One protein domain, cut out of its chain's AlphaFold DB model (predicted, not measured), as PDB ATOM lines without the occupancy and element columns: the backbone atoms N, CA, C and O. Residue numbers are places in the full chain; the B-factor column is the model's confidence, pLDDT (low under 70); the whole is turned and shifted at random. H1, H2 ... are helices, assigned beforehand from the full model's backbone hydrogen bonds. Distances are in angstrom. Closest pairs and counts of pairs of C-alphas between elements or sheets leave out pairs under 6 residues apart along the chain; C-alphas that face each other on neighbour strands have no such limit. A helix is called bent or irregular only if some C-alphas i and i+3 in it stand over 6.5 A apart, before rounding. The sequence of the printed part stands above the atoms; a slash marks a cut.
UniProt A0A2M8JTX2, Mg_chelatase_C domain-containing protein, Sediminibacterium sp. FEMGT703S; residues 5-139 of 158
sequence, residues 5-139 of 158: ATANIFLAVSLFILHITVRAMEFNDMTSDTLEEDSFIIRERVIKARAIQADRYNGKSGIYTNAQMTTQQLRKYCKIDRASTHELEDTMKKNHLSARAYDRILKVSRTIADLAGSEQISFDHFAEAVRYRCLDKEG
ATOM      1  N   ALA A   5     -40.770  41.571  36.106       37.41
ATOM      2  CA  ALA A   5     -41.870  42.190  35.371       37.41
ATOM      3  C   ALA A   5     -41.422  42.971  34.115       37.41
ATOM      4  O   ALA A   5     -41.990  42.769  33.046       37.41
ATOM      5  N   THR A   6     -40.399  43.828  34.190       41.53
ATOM      6  CA  THR A   6     -39.865  44.608  33.054       41.53
ATOM      7  C   THR A   6     -39.207  43.727  31.987       41.53
ATOM      8  O   THR A   6     -39.292  44.029  30.795       41.53
ATOM      9  N   ALA A   7     -38.626  42.599  32.400       40.12
ATOM     10  CA  ALA A   7     -37.995  41.606  31.534       40.12
ATOM     11  C   ALA A   7     -38.958  40.946  30.526       40.12
ATOM     12  O   ALA A   7     -38.617  40.772  29.355       40.12
ATOM     13  N   ASN A   8     -40.181  40.621  30.958       43.75
ATOM     14  CA  ASN A   8     -41.204  40.029  30.087       43.75
ATOM     15  C   ASN A   8     -41.845  41.054  29.135       43.75
ATOM     16  O   ASN A   8     -42.444  40.687  28.121       43.75
ATOM     17  N   ILE A   9     -41.698  42.345  29.434       44.25
ATOM     18  CA  ILE A   9     -42.425  43.437  28.781       44.25
ATOM     19  C   ILE A   9     -41.649  44.027  27.596       44.25
ATOM     20  O   ILE A   9     -42.257  44.386  26.586       44.25
ATOM     21  N   PHE A  10     -40.315  44.094  27.663       44.00
ATOM     22  CA  PHE A  10     -39.548  44.933  26.730       44.00
ATOM     23  C   PHE A  10     -39.393  44.372  25.303       44.00
ATOM     24  O   PHE A  10     -39.040  45.107  24.385       44.00
ATOM     25  N   LEU A  11     -39.693  43.090  25.074       40.91
ATOM     26  CA  LEU A  11     -39.509  42.442  23.762       40.91
ATOM     27  C   LEU A  11     -40.792  41.868  23.137       40.91
ATOM     28  O   LEU A  11     -40.778  41.471  21.966       40.91
ATOM     29  N   ALA A  12     -41.908  41.856  23.872       42.50
ATOM     30  CA  ALA A  12     -43.141  41.189  23.448       42.50
ATOM     31  C   ALA A  12     -44.112  42.068  22.637       42.50
ATOM     32  O   ALA A  12     -45.022  41.536  21.997       42.50
ATOM     33  N   VAL A  13     -43.953  43.394  22.608       42.94
ATOM     34  CA  VAL A  13     -45.009  44.276  22.083       42.94
ATOM     35  C   VAL A  13     -44.571  44.960  20.790       42.94
ATOM     36  O   VAL A  13     -44.275  46.151  20.744       42.94
ATOM     37  N   SER A  14     -44.570  44.191  19.696       39.88
ATOM     38  CA  SER A  14     -44.629  44.770  18.349       39.88
ATOM     39  C   SER A  14     -45.908  45.600  18.227       39.88
ATOM     40  O   SER A  14     -47.008  45.054  18.231       39.88
ATOM     41  N   LEU A  15     -45.698  46.916  18.165       39.19
ATOM     42  CA  LEU A  15     -46.577  48.003  17.741       39.19
ATOM     43  C   LEU A  15     -48.090  47.774  17.976       39.19
ATOM     44  O   LEU A  15     -48.775  47.098  17.210       39.19
ATOM     45  N   PHE A  16     -48.615  48.465  18.998       41.12
ATOM     46  CA  PHE A  16     -50.037  48.808  19.202       41.12
ATOM     47  C   PHE A  16     -50.957  47.862  20.007       41.12
ATOM     48  O   PHE A  16     -52.179  48.043  19.974       41.12
ATOM     49  N   ILE A  17     -50.441  46.873  20.752       48.50
ATOM     50  CA  ILE A  17     -51.316  45.953  21.520       48.50
ATOM     51  C   ILE A  17     -51.395  46.253  23.023       48.50
ATOM     52  O   ILE A  17     -52.456  46.017  23.610       48.50
ATOM     53  N   LEU A  18     -50.347  46.811  23.632       54.75
ATOM     54  CA  LEU A  18     -50.307  47.017  25.077       54.75
ATOM     55  C   LEU A  18     -49.408  48.211  25.429       54.75
ATOM     56  O   LEU A  18     -48.227  48.201  25.087       54.75
ATOM     57  N   HIS A  19     -49.968  49.240  26.065       53.38
ATOM     58  CA  HIS A  19     -49.193  50.329  26.652       53.38
ATOM     59  C   HIS A  19     -48.953  49.954  28.113       53.38
ATOM     60  O   HIS A  19     -49.896  49.869  28.891       53.38
ATOM     61  N   ILE A  20     -47.709  49.672  28.490       52.53
ATOM     62  CA  ILE A  20     -47.367  49.476  29.901       52.53
ATOM     63  C   ILE A  20     -46.475  50.633  30.308       52.53
ATOM     64  O   ILE A  20     -45.360  50.770  29.810       52.53
ATOM     65  N   THR A  21     -46.982  51.480  31.196       43.50
ATOM     66  CA  THR A  21     -46.176  52.497  31.862       43.50
ATOM     67  C   THR A  21     -45.356  51.824  32.963       43.50
ATOM     68  O   THR A  21     -45.888  51.106  33.809       43.50
ATOM     69  N   VAL A  22     -44.035  52.008  32.931       54.97
ATOM     70  CA  VAL A  22     -43.125  51.488  33.963       54.97
ATOM     71  C   VAL A  22     -43.000  52.544  35.062       54.97
ATOM     72  O   VAL A  22     -42.771  53.716  34.762       54.97
ATOM     73  N   ARG A  23     -43.176  52.155  36.333       42.66
ATOM     74  CA  ARG A  23     -42.994  53.069  37.474       42.66
ATOM     75  C   ARG A  23     -41.529  53.518  37.542       42.66
ATOM     76  O   ARG A  23     -40.627  52.706  37.351       42.66
ATOM     77  N   ALA A  24     -41.299  54.792  37.857       50.84
ATOM     78  CA  ALA A  24     -39.979  55.262  38.263       50.84
ATOM     79  C   ALA A  24     -39.536  54.499  39.524       50.84
ATOM     80  O   ALA A  24     -40.248  54.489  40.530       50.84
ATOM     81  N   MET A  25     -38.396  53.819  39.433       51.88
ATOM     82  CA  MET A  25     -37.803  53.051  40.526       51.88
ATOM     83  C   MET A  25     -37.342  54.003  41.641       51.88
ATOM     84  O   MET A  25     -36.759  55.049  41.352       51.88
ATOM     85  N   GLU A  26     -37.621  53.672  42.904       52.28
ATOM     86  CA  GLU A  26     -37.104  54.446  44.039       52.28
ATOM     87  C   GLU A  26     -35.599  54.177  44.208       52.28
ATOM     88  O   GLU A  26     -35.114  53.086  43.920       52.28
ATOM     89  N   PHE A  27     -34.825  55.162  44.678       54.28
ATOM     90  CA  PHE A  27     -33.360  55.047  44.797       54.28
ATOM     91  C   PHE A  27     -32.910  53.851  45.667       54.28
ATOM     92  O   PHE A  27     -31.848  53.273  45.440       54.28
ATOM     93  N   ASN A  28     -33.745  53.441  46.626       53.28
ATOM     94  CA  ASN A  28     -33.502  52.272  47.473       53.28
ATOM     95  C   ASN A  28     -33.590  50.937  46.710       53.28
ATOM     96  O   ASN A  28     -32.866  50.003  47.034       53.28
ATOM     97  N   ASP A  29     -34.417  50.853  45.666       53.84
ATOM     98  CA  ASP A  29     -34.498  49.658  44.818       53.84
ATOM     99  C   ASP A  29     -33.264  49.546  43.906       53.84
ATOM    100  O   ASP A  29     -32.788  48.440  43.659       53.84
ATOM    101  N   MET A  30     -32.679  50.683  43.490       51.88
ATOM    102  CA  MET A  30     -31.407  50.713  42.744       51.88
ATOM    103  C   MET A  30     -30.207  50.218  43.564       51.88
ATOM    104  O   MET A  30     -29.185  49.859  42.986       51.88
ATOM    105  N   THR A  31     -30.310  50.251  44.895       48.91
ATOM    106  CA  THR A  31     -29.255  49.834  45.835       48.91
ATOM    107  C   THR A  31     -29.555  48.493  46.505       48.91
ATOM    108  O   THR A  31     -28.764  48.026  47.322       48.91
ATOM    109  N   SER A  32     -30.675  47.853  46.152       50.91
ATOM    110  CA  SER A  32     -31.007  46.516  46.631       50.91
ATOM    111  C   SER A  32     -30.185  45.452  45.890       50.91
ATOM    112  O   SER A  32     -30.201  45.392  44.664       50.91
ATOM    113  N   ASP A  33     -29.528  44.554  46.631       49.78
ATOM    114  CA  ASP A  33     -28.894  43.325  46.110       49.78
ATOM    115  C   ASP A  33     -29.945  42.255  45.746       49.78
ATOM    116  O   ASP A  33     -29.752  41.048  45.924       49.78
ATOM    117  N   THR A  34     -31.122  42.675  45.277       55.41
ATOM    118  CA  THR A  34     -32.093  41.712  44.767       55.41
ATOM    119  C   THR A  34     -31.529  41.122  43.478       55.41
ATOM    120  O   THR A  34     -31.114  41.842  42.572       55.41
ATOM    121  N   LEU A  35     -31.451  39.788  43.424       50.81
ATOM    122  CA  LEU A  35     -30.992  39.031  42.259       50.81
ATOM    123  C   LEU A  35     -31.966  39.260  41.099       50.81
ATOM    124  O   LEU A  35     -32.916  38.506  40.897       50.81
ATOM    125  N   GLU A  36     -31.760  40.345  40.362       61.91
ATOM    126  CA  GLU A  36     -32.456  40.595  39.114       61.91
ATOM    127  C   GLU A  36     -31.949  39.628  38.040       61.91
ATOM    128  O   GLU A  36     -30.761  39.307  37.960       61.91
ATOM    129  N   GLU A  37     -32.865  39.141  37.207       65.75
ATOM    130  CA  GLU A  37     -32.524  38.237  36.116       65.75
ATOM    131  C   GLU A  37     -31.646  38.966  35.085       65.75
ATOM    132  O   GLU A  37     -31.964  40.079  34.656       65.75
ATOM    133  N   ASP A  38     -30.533  38.351  34.678       73.50
ATOM    134  CA  ASP A  38     -29.618  38.966  33.718       73.50
ATOM    135  C   ASP A  38     -30.332  39.213  32.375       73.50
ATOM    136  O   ASP A  38     -30.968  38.329  31.793       73.50
ATOM    137  N   SER A  39     -30.171  40.429  31.853       74.12
ATOM    138  CA  SER A  39     -30.554  40.834  30.499       74.12
ATOM    139  C   SER A  39     -30.162  39.827  29.412       74.12
ATOM    140  O   SER A  39     -30.912  39.635  28.451       74.12
ATOM    141  N   PHE A  40     -29.029  39.140  29.577       73.31
ATOM    142  CA  PHE A  40     -28.585  38.076  28.691       73.31
ATOM    143  C   PHE A  40     -29.570  36.899  28.682       73.31
ATOM    144  O   PHE A  40     -30.003  36.465  27.615       73.31
ATOM    145  N   ILE A  41     -30.004  36.436  29.857       76.62
ATOM    146  CA  ILE A  41     -30.969  35.336  30.001       76.62
ATOM    147  C   ILE A  41     -32.310  35.715  29.368       76.62
ATOM    148  O   ILE A  41     -32.911  34.927  28.632       76.62
ATOM    149  N   ILE A  42     -32.750  36.954  29.580       77.50
ATOM    150  CA  ILE A  42     -33.991  37.482  29.004       77.50
ATOM    151  C   ILE A  42     -33.908  37.495  27.474       77.50
ATOM    152  O   ILE A  42     -34.822  37.019  26.793       77.50
ATOM    153  N   ARG A  43     -32.798  38.000  26.924       78.44
ATOM    154  CA  ARG A  43     -32.540  38.023  25.479       78.44
ATOM    155  C   ARG A  43     -32.589  36.619  24.884       78.44
ATOM    156  O   ARG A  43     -33.248  36.426  23.863       78.44
ATOM    157  N   GLU A  44     -31.954  35.644  25.526       85.00
ATOM    158  CA  GLU A  44     -31.952  34.253  25.067       85.00
ATOM    159  C   GLU A  44     -33.365  33.657  25.019       85.00
ATOM    160  O   GLU A  44     -33.737  33.027  24.024       85.00
ATOM    161  N   ARG A  45     -34.206  33.903  26.035       86.19
ATOM    162  CA  ARG A  45     -35.620  33.476  26.002       86.19
ATOM    163  C   ARG A  45     -36.374  34.082  24.828       86.19
ATOM    164  O   ARG A  45     -37.140  33.394  24.155       86.19
ATOM    165  N   VAL A  46     -36.146  35.362  24.553       85.62
ATOM    166  CA  VAL A  46     -36.827  36.037  23.450       85.62
ATOM    167  C   VAL A  46     -36.376  35.492  22.100       85.62
ATOM    168  O   VAL A  46     -37.217  35.272  21.229       85.62
ATOM    169  N   ILE A  47     -35.080  35.241  21.916       89.06
ATOM    170  CA  ILE A  47     -34.561  34.630  20.687       89.06
ATOM    171  C   ILE A  47     -35.220  33.266  20.461       89.06
ATOM    172  O   ILE A  47     -35.715  33.005  19.363       89.06
ATOM    173  N   LYS A  48     -35.325  32.436  21.507       90.38
ATOM    174  CA  LYS A  48     -36.028  31.145  21.444       90.38
ATOM    175  C   LYS A  48     -37.496  31.312  21.050       90.38
ATOM    176  O   LYS A  48     -37.957  30.660  20.115       90.38
ATOM    177  N   ALA A  49     -38.216  32.240  21.679       88.38
ATOM    178  CA  ALA A  49     -39.610  32.524  21.338       88.38
ATOM    179  C   ALA A  49     -39.775  33.003  19.882       88.38
ATOM    180  O   ALA A  49     -40.738  32.634  19.206       88.38
ATOM    181  N   ARG A  50     -38.830  33.798  19.364       88.06
ATOM    182  CA  ARG A  50     -38.824  34.238  17.960       88.06
ATOM    183  C   ARG A  50     -38.553  33.092  16.994       88.06
ATOM    184  O   ARG A  50     -39.218  33.032  15.965       88.06
ATOM    185  N   ALA A  51     -37.647  32.177  17.331       92.06
ATOM    186  CA  ALA A  51     -37.402  30.978  16.533       92.06
ATOM    187  C   ALA A  51     -38.661  30.099  16.446       92.06
ATOM    188  O   ALA A  51     -39.053  29.693  15.356       92.06
ATOM    189  N   ILE A  52     -39.358  29.908  17.570       92.94
ATOM    190  CA  ILE A  52     -40.640  29.192  17.625       92.94
ATOM    191  C   ILE A  52     -41.692  29.854  16.712       92.94
ATOM    192  O   ILE A  52     -42.421  29.169  15.992       92.94
ATOM    193  N   GLN A  53     -41.789  31.188  16.718       90.12
ATOM    194  CA  GLN A  53     -42.713  31.917  15.837       90.12
ATOM    195  C   GLN A  53     -42.335  31.775  14.359       90.12
ATOM    196  O   GLN A  53     -43.217  31.569  13.527       90.12
ATOM    197  N   ALA A  54     -41.043  31.871  14.036       91.12
ATOM    198  CA  ALA A  54     -40.547  31.719  12.674       91.12
ATOM    199  C   ALA A  54     -40.876  30.329  12.112       91.12
ATOM    200  O   ALA A  54     -41.367  30.232  10.991       91.12
ATOM    201  N   ASP A  55     -40.689  29.279  12.912       93.31
ATOM    202  CA  ASP A  55     -41.048  27.914  12.531       93.31
ATOM    203  C   ASP A  55     -42.567  27.756  12.342       93.31
ATOM    204  O   ASP A  55     -43.039  27.339  11.282       93.31
ATOM    205  N   ARG A  56     -43.368  28.222  13.311       92.81
ATOM    206  CA  ARG A  56     -44.840  28.161  13.249       92.81
ATOM    207  C   ARG A  56     -45.423  28.845  12.014       92.81
ATOM    208  O   ARG A  56     -46.451  28.409  11.481       92.81
ATOM    209  N   TYR A  57     -44.831  29.963  11.609       91.75
ATOM    210  CA  TYR A  57     -45.306  30.779  10.494       91.75
ATOM    211  C   TYR A  57     -44.541  30.535   9.196       91.75
ATOM    212  O   TYR A  57     -44.814  31.203   8.197       91.75
ATOM    213  N   ASN A  58     -43.653  29.542   9.165       91.75
ATOM    214  CA  ASN A  58     -42.917  29.190   7.968       91.75
ATOM    215  C   ASN A  58     -43.876  28.877   6.800       91.75
ATOM    216  O   ASN A  58     -44.901  28.203   6.953       91.75
ATOM    217  N   GLY A  59     -43.576  29.430   5.624       87.25
ATOM    218  CA  GLY A  59     -44.418  29.304   4.433       87.25
ATOM    219  C   GLY A  59     -45.764  30.044   4.495       87.25
ATOM    220  O   GLY A  59     -46.640  29.784   3.668       87.25
ATOM    221  N   LYS A  60     -45.979  30.955   5.458       87.75
ATOM    222  CA  LYS A  60     -47.174  31.812   5.522       87.75
ATOM    223  C   LYS A  60     -46.843  33.236   5.089       87.75
ATOM    224  O   LYS A  60     -45.997  33.898   5.673       87.75
ATOM    225  N   SER A  61     -47.557  33.728   4.078       86.06
ATOM    226  CA  SER A  61     -47.415  35.116   3.635       86.06
ATOM    227  C   SER A  61     -48.094  36.079   4.614       86.06
ATOM    228  O   SER A  61     -49.210  35.823   5.074       86.06
ATOM    229  N   GLY A  62     -47.420  37.188   4.925       84.38
ATOM    230  CA  GLY A  62     -47.981  38.305   5.694       84.38
ATOM    231  C   GLY A  62     -48.013  38.132   7.217       84.38
ATOM    232  O   GLY A  62     -48.552  39.000   7.901       84.38
ATOM    233  N   ILE A  63     -47.438  37.056   7.764       87.81
ATOM    234  CA  ILE A  63     -47.341  36.832   9.211       87.81
ATOM    235  C   ILE A  63     -45.941  36.368   9.601       87.81
ATOM    236  O   ILE A  63     -45.451  35.357   9.117       87.81
ATOM    237  N   TYR A  64     -45.328  37.100  10.526       87.00
ATOM    238  CA  TYR A  64     -43.996  36.796  11.053       87.00
ATOM    239  C   TYR A  64     -43.991  36.718  12.581       87.00
ATOM    240  O   TYR A  64     -43.025  36.264  13.187       87.00
ATOM    241  N   THR A  65     -45.063  37.189  13.222       88.94
ATOM    242  CA  THR A  65     -45.156  37.320  14.675       88.94
ATOM    243  C   THR A  65     -46.564  37.024  15.173       88.94
ATOM    244  O   THR A  65     -47.548  37.195  14.448       88.94
ATOM    245  N   ASN A  66     -46.679  36.673  16.456       90.19
ATOM    246  CA  ASN A  66     -47.975  36.427  17.091       90.19
ATOM    247  C   ASN A  66     -48.921  37.645  17.019       90.19
ATOM    248  O   ASN A  66     -50.138  37.492  16.894       90.19
ATOM    249  N   ALA A  67     -48.378  38.867  17.054       85.56
ATOM    250  CA  ALA A  67     -49.159  40.106  17.001       85.56
ATOM    251  C   ALA A  67     -49.931  40.271  15.678       85.56
ATOM    252  O   ALA A  67     -51.036  40.824  15.659       85.56
ATOM    253  N   GLN A  68     -49.384  39.739  14.585       88.44
ATOM    254  CA  GLN A  68     -49.937  39.848  13.233       88.44
ATOM    255  C   GLN A  68     -51.023  38.805  12.931       88.44
ATOM    256  O   GLN A  68     -51.616  38.846  11.857       88.44
ATOM    257  N   MET A  69     -51.334  37.900  13.869       89.69
ATOM    258  CA  MET A  69     -52.371  36.886  13.660       89.69
ATOM    259  C   MET A  69     -53.742  37.493  13.331       89.69
ATOM    260  O   MET A  69     -54.214  38.413  14.006       89.69
ATOM    261  N   THR A  70     -54.420  36.932  12.334       90.06
ATOM    262  CA  THR A  70     -55.838  37.191  12.055       90.06
ATOM    263  C   THR A  70     -56.733  36.399  13.010       90.06
ATOM    264  O   THR A  70     -56.311  35.395  13.584       90.06
ATOM    265  N   THR A  71     -58.003  36.786  13.155       87.31
ATOM    266  CA  THR A  71     -58.965  36.059  14.006       87.31
ATOM    267  C   THR A  71     -59.111  34.584  13.602       87.31
ATOM    268  O   THR A  71     -59.264  33.712  14.456       87.31
ATOM    269  N   GLN A  72     -58.990  34.265  12.309       88.88
ATOM    270  CA  GLN A  72     -58.987  32.877  11.839       88.88
ATOM    271  C   GLN A  72     -57.742  32.115  12.318       88.88
ATOM    272  O   GLN A  72     -57.839  30.964  12.740       88.88
ATOM    273  N   GLN A  73     -56.571  32.755  12.286       90.62
ATOM    274  CA  GLN A  73     -55.318  32.163  12.756       90.62
ATOM    275  C   GLN A  73     -55.300  31.980  14.277       90.62
ATOM    276  O   GLN A  73     -54.773  30.974  14.746       90.62
ATOM    277  N   LEU A  74     -55.936  32.874  15.043       89.88
ATOM    278  CA  LEU A  74     -56.079  32.721  16.497       89.88
ATOM    279  C   LEU A  74     -56.804  31.425  16.863       89.88
ATOM    280  O   LEU A  74     -56.331  30.673  17.706       89.88
ATOM    281  N   ARG A  75     -57.890  31.086  16.163       87.06
ATOM    282  CA  ARG A  75     -58.610  29.818  16.389       87.06
ATOM    283  C   ARG A  75     -57.753  28.581  16.100       87.06
ATOM    284  O   ARG A  75     -58.021  27.507  16.639       87.06
ATOM    285  N   LYS A  76     -56.739  28.718  15.240       88.25
ATOM    286  CA  LYS A  76     -55.822  27.635  14.873       88.25
ATOM    287  C   LYS A  76     -54.661  27.492  15.859       88.25
ATOM    288  O   LYS A  76     -54.369  26.370  16.259       88.25
ATOM    289  N   TYR A  77     -54.007  28.597  16.219       88.62
ATOM    290  CA  TYR A  77     -52.741  28.592  16.969       88.62
ATOM    291  C   TYR A  77     -52.883  28.932  18.459       88.62
ATOM    292  O   TYR A  77     -51.959  28.675  19.231       88.62
ATOM    293  N   CYS A  78     -54.028  29.483  18.869       88.50
ATOM    294  CA  CYS A  78     -54.321  29.874  20.246       88.50
ATOM    295  C   CYS A  78     -55.458  29.030  20.825       88.50
ATOM    296  O   CYS A  78     -56.496  29.554  21.231       88.50
ATOM    297  N   LYS A  79     -55.280  27.705  20.840       84.50
ATOM    298  CA  LYS A  79     -56.174  26.823  21.593       84.50
ATOM    299  C   LYS A  79     -55.751  26.845  23.057       84.50
ATOM    300  O   LYS A  79     -54.587  26.604  23.363       84.50
ATOM    301  N   ILE A  80     -56.701  27.172  23.922       81.31
ATOM    302  CA  ILE A  80     -56.541  27.093  25.372       81.31
ATOM    303  C   ILE A  80     -57.085  25.740  25.812       81.31
ATOM    304  O   ILE A  80     -58.061  25.246  25.235       81.31
ATOM    305  N   ASP A  81     -56.423  25.130  26.789       76.69
ATOM    306  CA  ASP A  81     -56.844  23.849  27.336       76.69
ATOM    307  C   ASP A  81     -58.301  23.898  27.833       76.69
ATOM    308  O   ASP A  81     -58.709  24.791  28.581       76.69
ATOM    309  N   ARG A  82     -59.093  22.905  27.411       63.47
ATOM    310  CA  ARG A  82     -60.517  22.790  27.742       63.47
ATOM    311  C   ARG A  82     -60.758  22.546  29.224       63.47
ATOM    312  O   ARG A  82     -61.849  22.844  29.688       63.47
ATOM    313  N   ALA A  83     -59.766  22.060  29.968       64.56
ATOM    314  CA  ALA A  83     -59.880  21.944  31.420       64.56
ATOM    315  C   ALA A  83     -60.190  23.295  32.096       64.56
ATOM    316  O   ALA A  83     -60.805  23.317  33.153       64.56
ATOM    317  N   SER A  84     -59.834  24.409  31.445       65.12
ATOM    318  CA  SER A  84     -59.958  25.768  31.981       65.12
ATOM    319  C   SER A  84     -61.099  26.606  31.383       65.12
ATOM    320  O   SER A  84     -61.140  27.826  31.546       65.12
ATOM    321  N   THR A  85     -62.043  25.989  30.656       68.38
ATOM    322  CA  THR A  85     -63.135  26.740  30.001       68.38
ATOM    323  C   THR A  85     -64.054  27.460  30.984       68.38
ATOM    324  O   THR A  85     -64.532  28.543  30.658       68.38
ATOM    325  N   HIS A  86     -64.274  26.910  32.184       74.88
ATOM    326  CA  HIS A  86     -65.127  27.551  33.186       74.88
ATOM    327  C   HIS A  86     -64.464  28.811  33.762       74.88
ATOM    328  O   HIS A  86     -65.068  29.885  33.756       74.88
ATOM    329  N   GLU A  87     -63.200  28.731  34.196       76.44
ATOM    330  CA  GLU A  87     -62.479  29.907  34.693       76.44
ATOM    331  C   GLU A  87     -62.276  30.962  33.602       76.44
ATOM    332  O   GLU A  87     -62.296  32.166  33.887       76.44
ATOM    333  N   LEU A  88     -62.107  30.536  32.347       75.00
ATOM    334  CA  LEU A  88     -61.994  31.438  31.208       75.00
ATOM    335  C   LEU A  88     -63.285  32.236  31.001       75.00
ATOM    336  O   LEU A  88     -63.229  33.464  30.928       75.00
ATOM    337  N   GLU A  89     -64.442  31.571  30.962       76.00
ATOM    338  CA  GLU A  89     -65.738  32.245  30.838       76.00
ATOM    339  C   GLU A  89     -65.995  33.226  31.983       76.00
ATOM    340  O   GLU A  89     -66.396  34.370  31.742       76.00
ATOM    341  N   ASP A  90     -65.718  32.819  33.220       80.94
ATOM    342  CA  ASP A  90     -65.865  33.682  34.391       80.94
ATOM    343  C   ASP A  90     -64.953  34.906  34.314       80.94
ATOM    344  O   ASP A  90     -65.378  36.032  34.591       80.94
ATOM    345  N   THR A  91     -63.703  34.709  33.900       76.50
ATOM    346  CA  THR A  91     -62.734  35.793  33.718       76.50
ATOM    347  C   THR A  91     -63.189  36.753  32.619       76.50
ATOM    348  O   THR A  91     -63.070  37.971  32.782       76.50
ATOM    349  N   MET A  92     -63.757  36.243  31.523       75.81
ATOM    350  CA  MET A  92     -64.298  37.073  30.445       75.81
ATOM    351  C   MET A  92     -65.495  37.911  30.900       75.81
ATOM    352  O   MET A  92     -65.537  39.109  30.603       75.81
ATOM    353  N   LYS A  93     -66.430  37.310  31.650       77.75
ATOM    354  CA  LYS A  93     -67.606  38.000  32.204       77.75
ATOM    355  C   LYS A  93     -67.192  39.088  33.196       77.75
ATOM    356  O   LYS A  93     -67.593  40.236  33.039       77.75
ATOM    357  N   LYS A  94     -66.320  38.763  34.160       78.50
ATOM    358  CA  LYS A  94     -65.834  39.706  35.187       78.50
ATOM    359  C   LYS A  94     -65.140  40.926  34.575       78.50
ATOM    360  O   LYS A  94     -65.389  42.056  34.984       78.50
ATOM    361  N   ASN A  95     -64.313  40.713  33.553       70.69
ATOM    362  CA  ASN A  95     -63.528  41.783  32.933       70.69
ATOM    363  C   ASN A  95     -64.254  42.514  31.787       70.69
ATOM    364  O   ASN A  95     -63.673  43.425  31.194       70.69
ATOM    365  N   HIS A  96     -65.510  42.150  31.487       75.88
ATOM    366  CA  HIS A  96     -66.336  42.767  30.439       75.88
ATOM    367  C   HIS A  96     -65.586  42.881  29.098       75.88
ATOM    368  O   HIS A  96     -65.571  43.928  28.443       75.88
ATOM    369  N   LEU A  97     -64.879  41.811  28.719       76.06
ATOM    370  CA  LEU A  97     -63.987  41.826  27.563       76.06
ATOM    371  C   LEU A  97     -64.786  41.824  26.260       76.06
ATOM    372  O   LEU A  97     -65.564  40.913  25.991       76.06
ATOM    373  N   SER A  98     -64.531  42.810  25.400       81.94
ATOM    374  CA  SER A  98     -65.023  42.772  24.024       81.94
ATOM    375  C   SER A  98     -64.313  41.680  23.217       81.94
ATOM    376  O   SER A  98     -63.182  41.297  23.529       81.94
ATOM    377  N   ALA A  99     -64.920  41.234  22.114       78.62
ATOM    378  CA  ALA A  99     -64.306  40.257  21.207       78.62
ATOM    379  C   ALA A  99     -62.905  40.690  20.726       78.62
ATOM    380  O   ALA A  99     -61.980  39.887  20.650       78.62
ATOM    381  N   ARG A 100     -62.704  41.994  20.488       82.38
ATOM    382  CA  ARG A 100     -61.394  42.556  20.120       82.38
ATOM    383  C   ARG A 100     -60.389  42.504  21.271       82.38
ATOM    384  O   ARG A 100     -59.197  42.316  21.033       82.38
ATOM    385  N   ALA A 101     -60.840  42.723  22.507       82.19
ATOM    386  CA  ALA A 101     -59.979  42.601  23.679       82.19
ATOM    387  C   ALA A 101     -59.547  41.144  23.883       82.19
ATOM    388  O   ALA A 101     -58.368  40.900  24.126       82.19
ATOM    389  N   TYR A 102     -60.465  40.198  23.685       85.31
ATOM    390  CA  TYR A 102     -60.172  38.769  23.726       85.31
ATOM    391  C   TYR A 102     -59.139  38.349  22.677       85.31
ATOM    392  O   TYR A 102     -58.127  37.750  23.030       85.31
ATOM    393  N   ASP A 103     -59.310  38.761  21.416       86.88
ATOM    394  CA  ASP A 103     -58.339  38.475  20.352       86.88
ATOM    395  C   ASP A 103     -56.935  38.997  20.696       86.88
ATOM    396  O   ASP A 103     -55.930  38.347  20.413       86.88
ATOM    397  N   ARG A 104     -56.841  40.168  21.339       85.44
ATOM    398  CA  ARG A 104     -55.558  40.709  21.812       85.44
ATOM    399  C   ARG A 104     -54.974  39.890  22.955       85.44
ATOM    400  O   ARG A 104     -53.780  39.613  22.925       85.44
ATOM    401  N   ILE A 105     -55.796  39.498  23.925       87.44
ATOM    402  CA  ILE A 105     -55.365  38.650  25.040       87.44
ATOM    403  C   ILE A 105     -54.809  37.337  24.491       87.44
ATOM    404  O   ILE A 105     -53.683  37.000  24.817       87.44
ATOM    405  N   LEU A 106     -55.494  36.678  23.550       89.31
ATOM    406  CA  LEU A 106     -55.001  35.446  22.921       89.31
ATOM    407  C   LEU A 106     -53.629  35.601  22.248       89.31
ATOM    408  O   LEU A 106     -52.795  34.695  22.329       89.31
ATOM    409  N   LYS A 107     -53.366  36.738  21.590       90.00
ATOM    410  CA  LYS A 107     -52.049  37.035  20.992       90.00
ATOM    411  C   LYS A 107     -50.959  37.178  22.051       90.00
ATOM    412  O   LYS A 107     -49.846  36.683  21.861       90.00
ATOM    413  N   VAL A 108     -51.278  37.849  23.156       89.31
ATOM    414  CA  VAL A 108     -50.355  38.035  24.281       89.31
ATOM    415  C   VAL A 108     -50.112  36.697  24.977       89.31
ATOM    416  O   VAL A 108     -48.961  36.312  25.137       89.31
ATOM    417  N   SER A 109     -51.158  35.923  25.268       90.00
ATOM    418  CA  SER A 109     -51.051  34.596  25.885       90.00
ATOM    419  C   SER A 109     -50.208  33.632  25.055       90.00
ATOM    420  O   SER A 109     -49.396  32.901  25.612       90.00
ATOM    421  N   ARG A 110     -50.330  33.657  23.717       91.62
ATOM    422  CA  ARG A 110     -49.448  32.874  22.832       91.62
ATOM    423  C   ARG A 110     -47.987  33.292  22.959       91.62
ATOM    424  O   ARG A 110     -47.104  32.448  22.921       91.62
ATOM    425  N   THR A 111     -47.739  34.587  23.102       90.94
ATOM    426  CA  THR A 111     -46.381  35.124  23.249       90.94
ATOM    427  C   THR A 111     -45.777  34.741  24.596       90.94
ATOM    428  O   THR A 111     -44.624  34.332  24.628       90.94
ATOM    429  N   ILE A 112     -46.563  34.778  25.676       90.00
ATOM    430  CA  ILE A 112     -46.154  34.284  26.998       90.00
ATOM    431  C   ILE A 112     -45.840  32.783  26.927       90.00
ATOM    432  O   ILE A 112     -44.782  32.359  27.380       90.00
ATOM    433  N   ALA A 113     -46.698  31.993  26.273       90.69
ATOM    434  CA  ALA A 113     -46.452  30.566  26.074       90.69
ATOM    435  C   ALA A 113     -45.150  30.303  25.297       90.69
ATOM    436  O   ALA A 113     -44.368  29.445  25.691       90.69
ATOM    437  N   ASP A 114     -44.878  31.070  24.236       89.88
ATOM    438  CA  ASP A 114     -43.638  30.940  23.462       89.88
ATOM    439  C   ASP A 114     -42.395  31.324  24.284       89.88
ATOM    440  O   ASP A 114     -41.354  30.685  24.143       89.88
ATOM    441  N   LEU A 115     -42.495  32.332  25.159       87.88
ATOM    442  CA  LEU A 115     -41.419  32.716  26.085       87.88
ATOM    443  C   LEU A 115     -41.157  31.640  27.146       87.88
ATOM    444  O   LEU A 115     -40.008  31.435  27.532       87.88
ATOM    445  N   ALA A 116     -42.203  30.931  27.572       87.88
ATOM    446  CA  ALA A 116     -42.109  29.778  28.461       87.88
ATOM    447  C   ALA A 116     -41.672  28.484  27.740       87.88
ATOM    448  O   ALA A 116     -41.484  27.459  28.388       87.88
ATOM    449  N   GLY A 117     -41.530  28.502  26.409       89.06
ATOM    450  CA  GLY A 117     -41.238  27.306  25.613       89.06
ATOM    451  C   GLY A 117     -42.389  26.293  25.569       89.06
ATOM    452  O   GLY A 117     -42.163  25.125  25.268       89.06
ATOM    453  N   SER A 118     -43.616  26.719  25.870       89.88
ATOM    454  CA  SER A 118     -44.792  25.853  25.885       89.88
ATOM    455  C   SER A 118     -45.482  25.804  24.521       89.88
ATOM    456  O   SER A 118     -45.816  26.827  23.912       89.88
ATOM    457  N   GLU A 119     -45.768  24.593  24.044       87.94
ATOM    458  CA  GLU A 119     -46.501  24.388  22.795       87.94
ATOM    459  C   GLU A 119     -47.963  24.835  22.898       87.94
ATOM    460  O   GLU A 119     -48.498  25.391  21.935       87.94
ATOM    461  N   GLN A 120     -48.595  24.643  24.060       89.12
ATOM    462  CA  GLN A 120     -50.003  24.962  24.305       89.12
ATOM    463  C   GLN A 120     -50.161  26.188  25.209       89.12
ATOM    464  O   GLN A 120     -49.327  26.485  26.067       89.12
ATOM    465  N   ILE A 121     -51.270  26.906  25.036       90.38
ATOM    466  CA  ILE A 121     -51.619  28.006  25.935       90.38
ATOM    467  C   ILE A 121     -52.311  27.407  27.162       90.38
ATOM    468  O   ILE A 121     -53.442  26.929  27.065       90.38
ATOM    469  N   SER A 122     -51.632  27.435  28.309       89.38
ATOM    470  CA  SER A 122     -52.237  27.119  29.602       89.38
ATOM    471  C   SER A 122     -53.124  28.268  30.084       89.38
ATOM    472  O   SER A 122     -53.025  29.408  29.610       89.38
ATOM    473  N   PHE A 123     -53.973  27.979  31.070       87.25
ATOM    474  CA  PHE A 123     -54.763  29.008  31.736       87.25
ATOM    475  C   PHE A 123     -53.883  30.087  32.380       87.25
ATOM    476  O   PHE A 123     -54.226  31.263  32.307       87.25
ATOM    477  N   ASP A 124     -52.720  29.726  32.925       87.44
ATOM    478  CA  ASP A 124     -51.811  30.686  33.561       87.44
ATOM    479  C   ASP A 124     -51.304  31.743  32.577       87.44
ATOM    480  O   ASP A 124     -51.336  32.937  32.885       87.44
ATOM    481  N   HIS A 125     -50.946  31.337  31.352       88.44
ATOM    482  CA  HIS A 125     -50.565  32.271  30.285       88.44
ATOM    483  C   HIS A 125     -51.728  33.197  29.891       88.44
ATOM    484  O   HIS A 125     -51.531  34.359  29.520       88.44
ATOM    485  N   PHE A 126     -52.964  32.690  29.943       87.81
ATOM    486  CA  PHE A 126     -54.160  33.491  29.698       87.81
ATOM    487  C   PHE A 126     -54.415  34.492  30.823       87.81
ATOM    488  O   PHE A 126     -54.554  35.688  30.564       87.81
ATOM    489  N   ALA A 127     -54.416  34.025  32.068       85.19
ATOM    490  CA  ALA A 127     -54.613  34.847  33.249       85.19
ATOM    491  C   ALA A 127     -53.554  35.954  33.341       85.19
ATOM    492  O   ALA A 127     -53.882  37.095  33.660       85.19
ATOM    493  N   GLU A 128     -52.299  35.657  33.002       84.94
ATOM    494  CA  GLU A 128     -51.228  36.649  32.940       84.94
ATOM    495  C   GLU A 128     -51.476  37.723  31.879       84.94
ATOM    496  O   GLU A 128     -51.403  38.917  32.175       84.94
ATOM    497  N   ALA A 129     -51.881  37.325  30.673       85.50
ATOM    498  CA  ALA A 129     -52.246  38.267  29.622       85.50
ATOM    499  C   ALA A 129     -53.446  39.154  30.004       85.50
ATOM    500  O   ALA A 129     -53.464  40.346  29.680       85.50
ATOM    501  N   VAL A 130     -54.442  38.598  30.704       84.00
ATOM    502  CA  VAL A 130     -55.570  39.368  31.245       84.00
ATOM    503  C   VAL A 130     -55.072  40.396  32.260       84.00
ATOM    504  O   VAL A 130     -55.432  41.565  32.142       84.00
ATOM    505  N   ARG A 131     -54.204  40.000  33.205       80.06
ATOM    506  CA  ARG A 131     -53.629  40.920  34.205       80.06
ATOM    507  C   ARG A 131     -52.918  42.095  33.547       80.06
ATOM    508  O   ARG A 131     -53.192  43.240  33.897       80.06
ATOM    509  N   TYR A 132     -52.080  41.828  32.549       76.56
ATOM    510  CA  TYR A 132     -51.406  42.883  31.797       76.56
ATOM    511  C   TYR A 132     -52.385  43.857  31.139       76.56
ATOM    512  O   TYR A 132     -52.146  45.061  31.127       76.56
ATOM    513  N   ARG A 133     -53.518  43.361  30.633       75.56
ATOM    514  CA  ARG A 133     -54.532  44.215  30.013       75.56
ATOM    515  C   ARG A 133     -55.370  45.004  31.023       75.56
ATOM    516  O   ARG A 133     -55.794  46.112  30.704       75.56
ATOM    517  N   CYS A 134     -55.641  44.461  32.204       67.31
ATOM    518  CA  CYS A 134     -56.368  45.193  33.242       67.31
ATOM    519  C   CYS A 134     -55.528  46.348  33.807       67.31
ATOM    520  O   CYS A 134     -56.073  47.429  34.009       67.31
ATOM    521  N   LEU A 135     -54.206  46.168  33.930       64.19
ATOM    522  CA  LEU A 135     -53.273  47.242  34.310       64.19
ATOM    523  C   LEU A 135     -53.304  48.439  33.341       64.19
ATOM    524  O   LEU A 135     -53.172  49.578  33.772       64.19
ATOM    525  N   ASP A 136     -53.515  48.190  32.045       59.59
ATOM    526  CA  ASP A 136     -53.678  49.231  31.012       59.59
ATOM    527  C   ASP A 136     -55.017  49.991  31.157       59.59
ATOM    528  O   ASP A 136     -55.099  51.182  30.869       59.59
ATOM    529  N   LYS A 137     -56.080  49.329  31.642       58.19
ATOM    530  CA  LYS A 137     -57.416  49.938  31.811       58.19
ATOM    531  C   LYS A 137     -57.537  50.767  33.090       58.19
ATOM    532  O   LYS A 137     -58.276  51.745  33.096       58.19
ATOM    533  N   GLU A 138     -56.860  50.361  34.159       53.84
ATOM    534  CA  GLU A 138     -56.996  50.983  35.479       53.84
ATOM    535  C   GLU A 138     -56.265  52.317  35.627       53.84
ATOM    536  O   GLU A 138     -56.406  52.912  36.684       53.84
ATOM    537  N   GLY A 139     -55.542  52.802  34.604       41.09
ATOM    538  CA  GLY A 139     -54.937  54.137  34.592       41.09
ATOM    539  C   GLY A 139     -54.231  54.470  35.907       41.09
ATOM    540  O   GLY A 139     -54.827  55.078  36.786       41.09
TER     541      GLY A 139
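AT A GLANCE: This is residues 5 to 139 of the 158 residues of the protein "Mg_chelatase_C domain-containing protein" of Sediminibacterium sp. FEMGT703S (UniProt A0A2M8JTX2). H6 makes the core of a small helical body: H7 crosses it on one flank, H4 runs beside it, and H3 packs across its last residues, 111 to 115. H5 runs beside H7, farther from the core, while residues 23 to 35, which include the short H2, stick out as a thin loop. The printed part has 135 residues with seven named helices, H1 to H7 in order along the chain, and no named strand; the class is all helix. It is compact, with a radius of gyration of the C-alphas of 16.0 A, and spans 48 by 37 by 28 A.

HOW THE PARTS SIT: H1, residues 5 to 9, only just touches H3, residues 39 to 56, with 3 pairs of C-alphas within 8 A; H3 does so with residues 39 to 42 alone, and the closest C-alphas are those of Ala 7 and Ile 42, 6.3 A apart. H2, residues 27 to 30, touches no helix. With residues 45 to 53 alone, H3 touches residues 111 to 115 of H6, residues 99 to 115, opposite ways at a steep tilt of 65 degrees; the closest C-alphas are those of Ala 49 and Asp 114, 4.8 A apart. H4, residues 71 to 77, touches residues 103 to 110 of H6 at a shallow tilt of 29 degrees, the same way, and the closest C-alphas are those of Thr 71 and Asp 103, 6.8 A apart. H6, the hub, touches H3, H4 and H7, residues 123 to 137. H6 and H7 run opposite ways at a steep tilt of 56 degrees, with the C-alphas of Ser 109 and His 125 closest at 5.0 A. H5, residues 82 to 94, is close to H7 but not clearly touching; their closest C-alphas, Ser 84 and Phe 123, are 6.1 A apart. Every O i to N i+4 pair is within hydrogen-bond range in H3 and H6, against 10 of 11 in H7, 7 of 9 in H5, 2 of 3 in H4 and 0 of 1 in H1, where 2 of 2 O i to N i+3 pairs are within range; H2 is too short for an i+4 pair.

IN THESE COORDINATES: H1 begins at C-alpha 5, (-41.870, 42.190, 35.371). H3 is 25.7 A long, H5 19.2 A, H6 24.6 A and H7 21.1 A. H5 is irregular, with C-alphas 83 and 86 7.9 A apart. H7 ends at C-alpha 137, (-57.416, 49.938, 31.811).

THE WHOLE: The farthest C-alphas, Asn 28 and Gly 59, are 50.0 A apart. The printed part has no cut; the links H1 to H2 and H3 to H4 are long. Mean pLDDT of the printed part is 74.4, and residues 5 to 37, 82 to 85 and 134 to 139 are under 70.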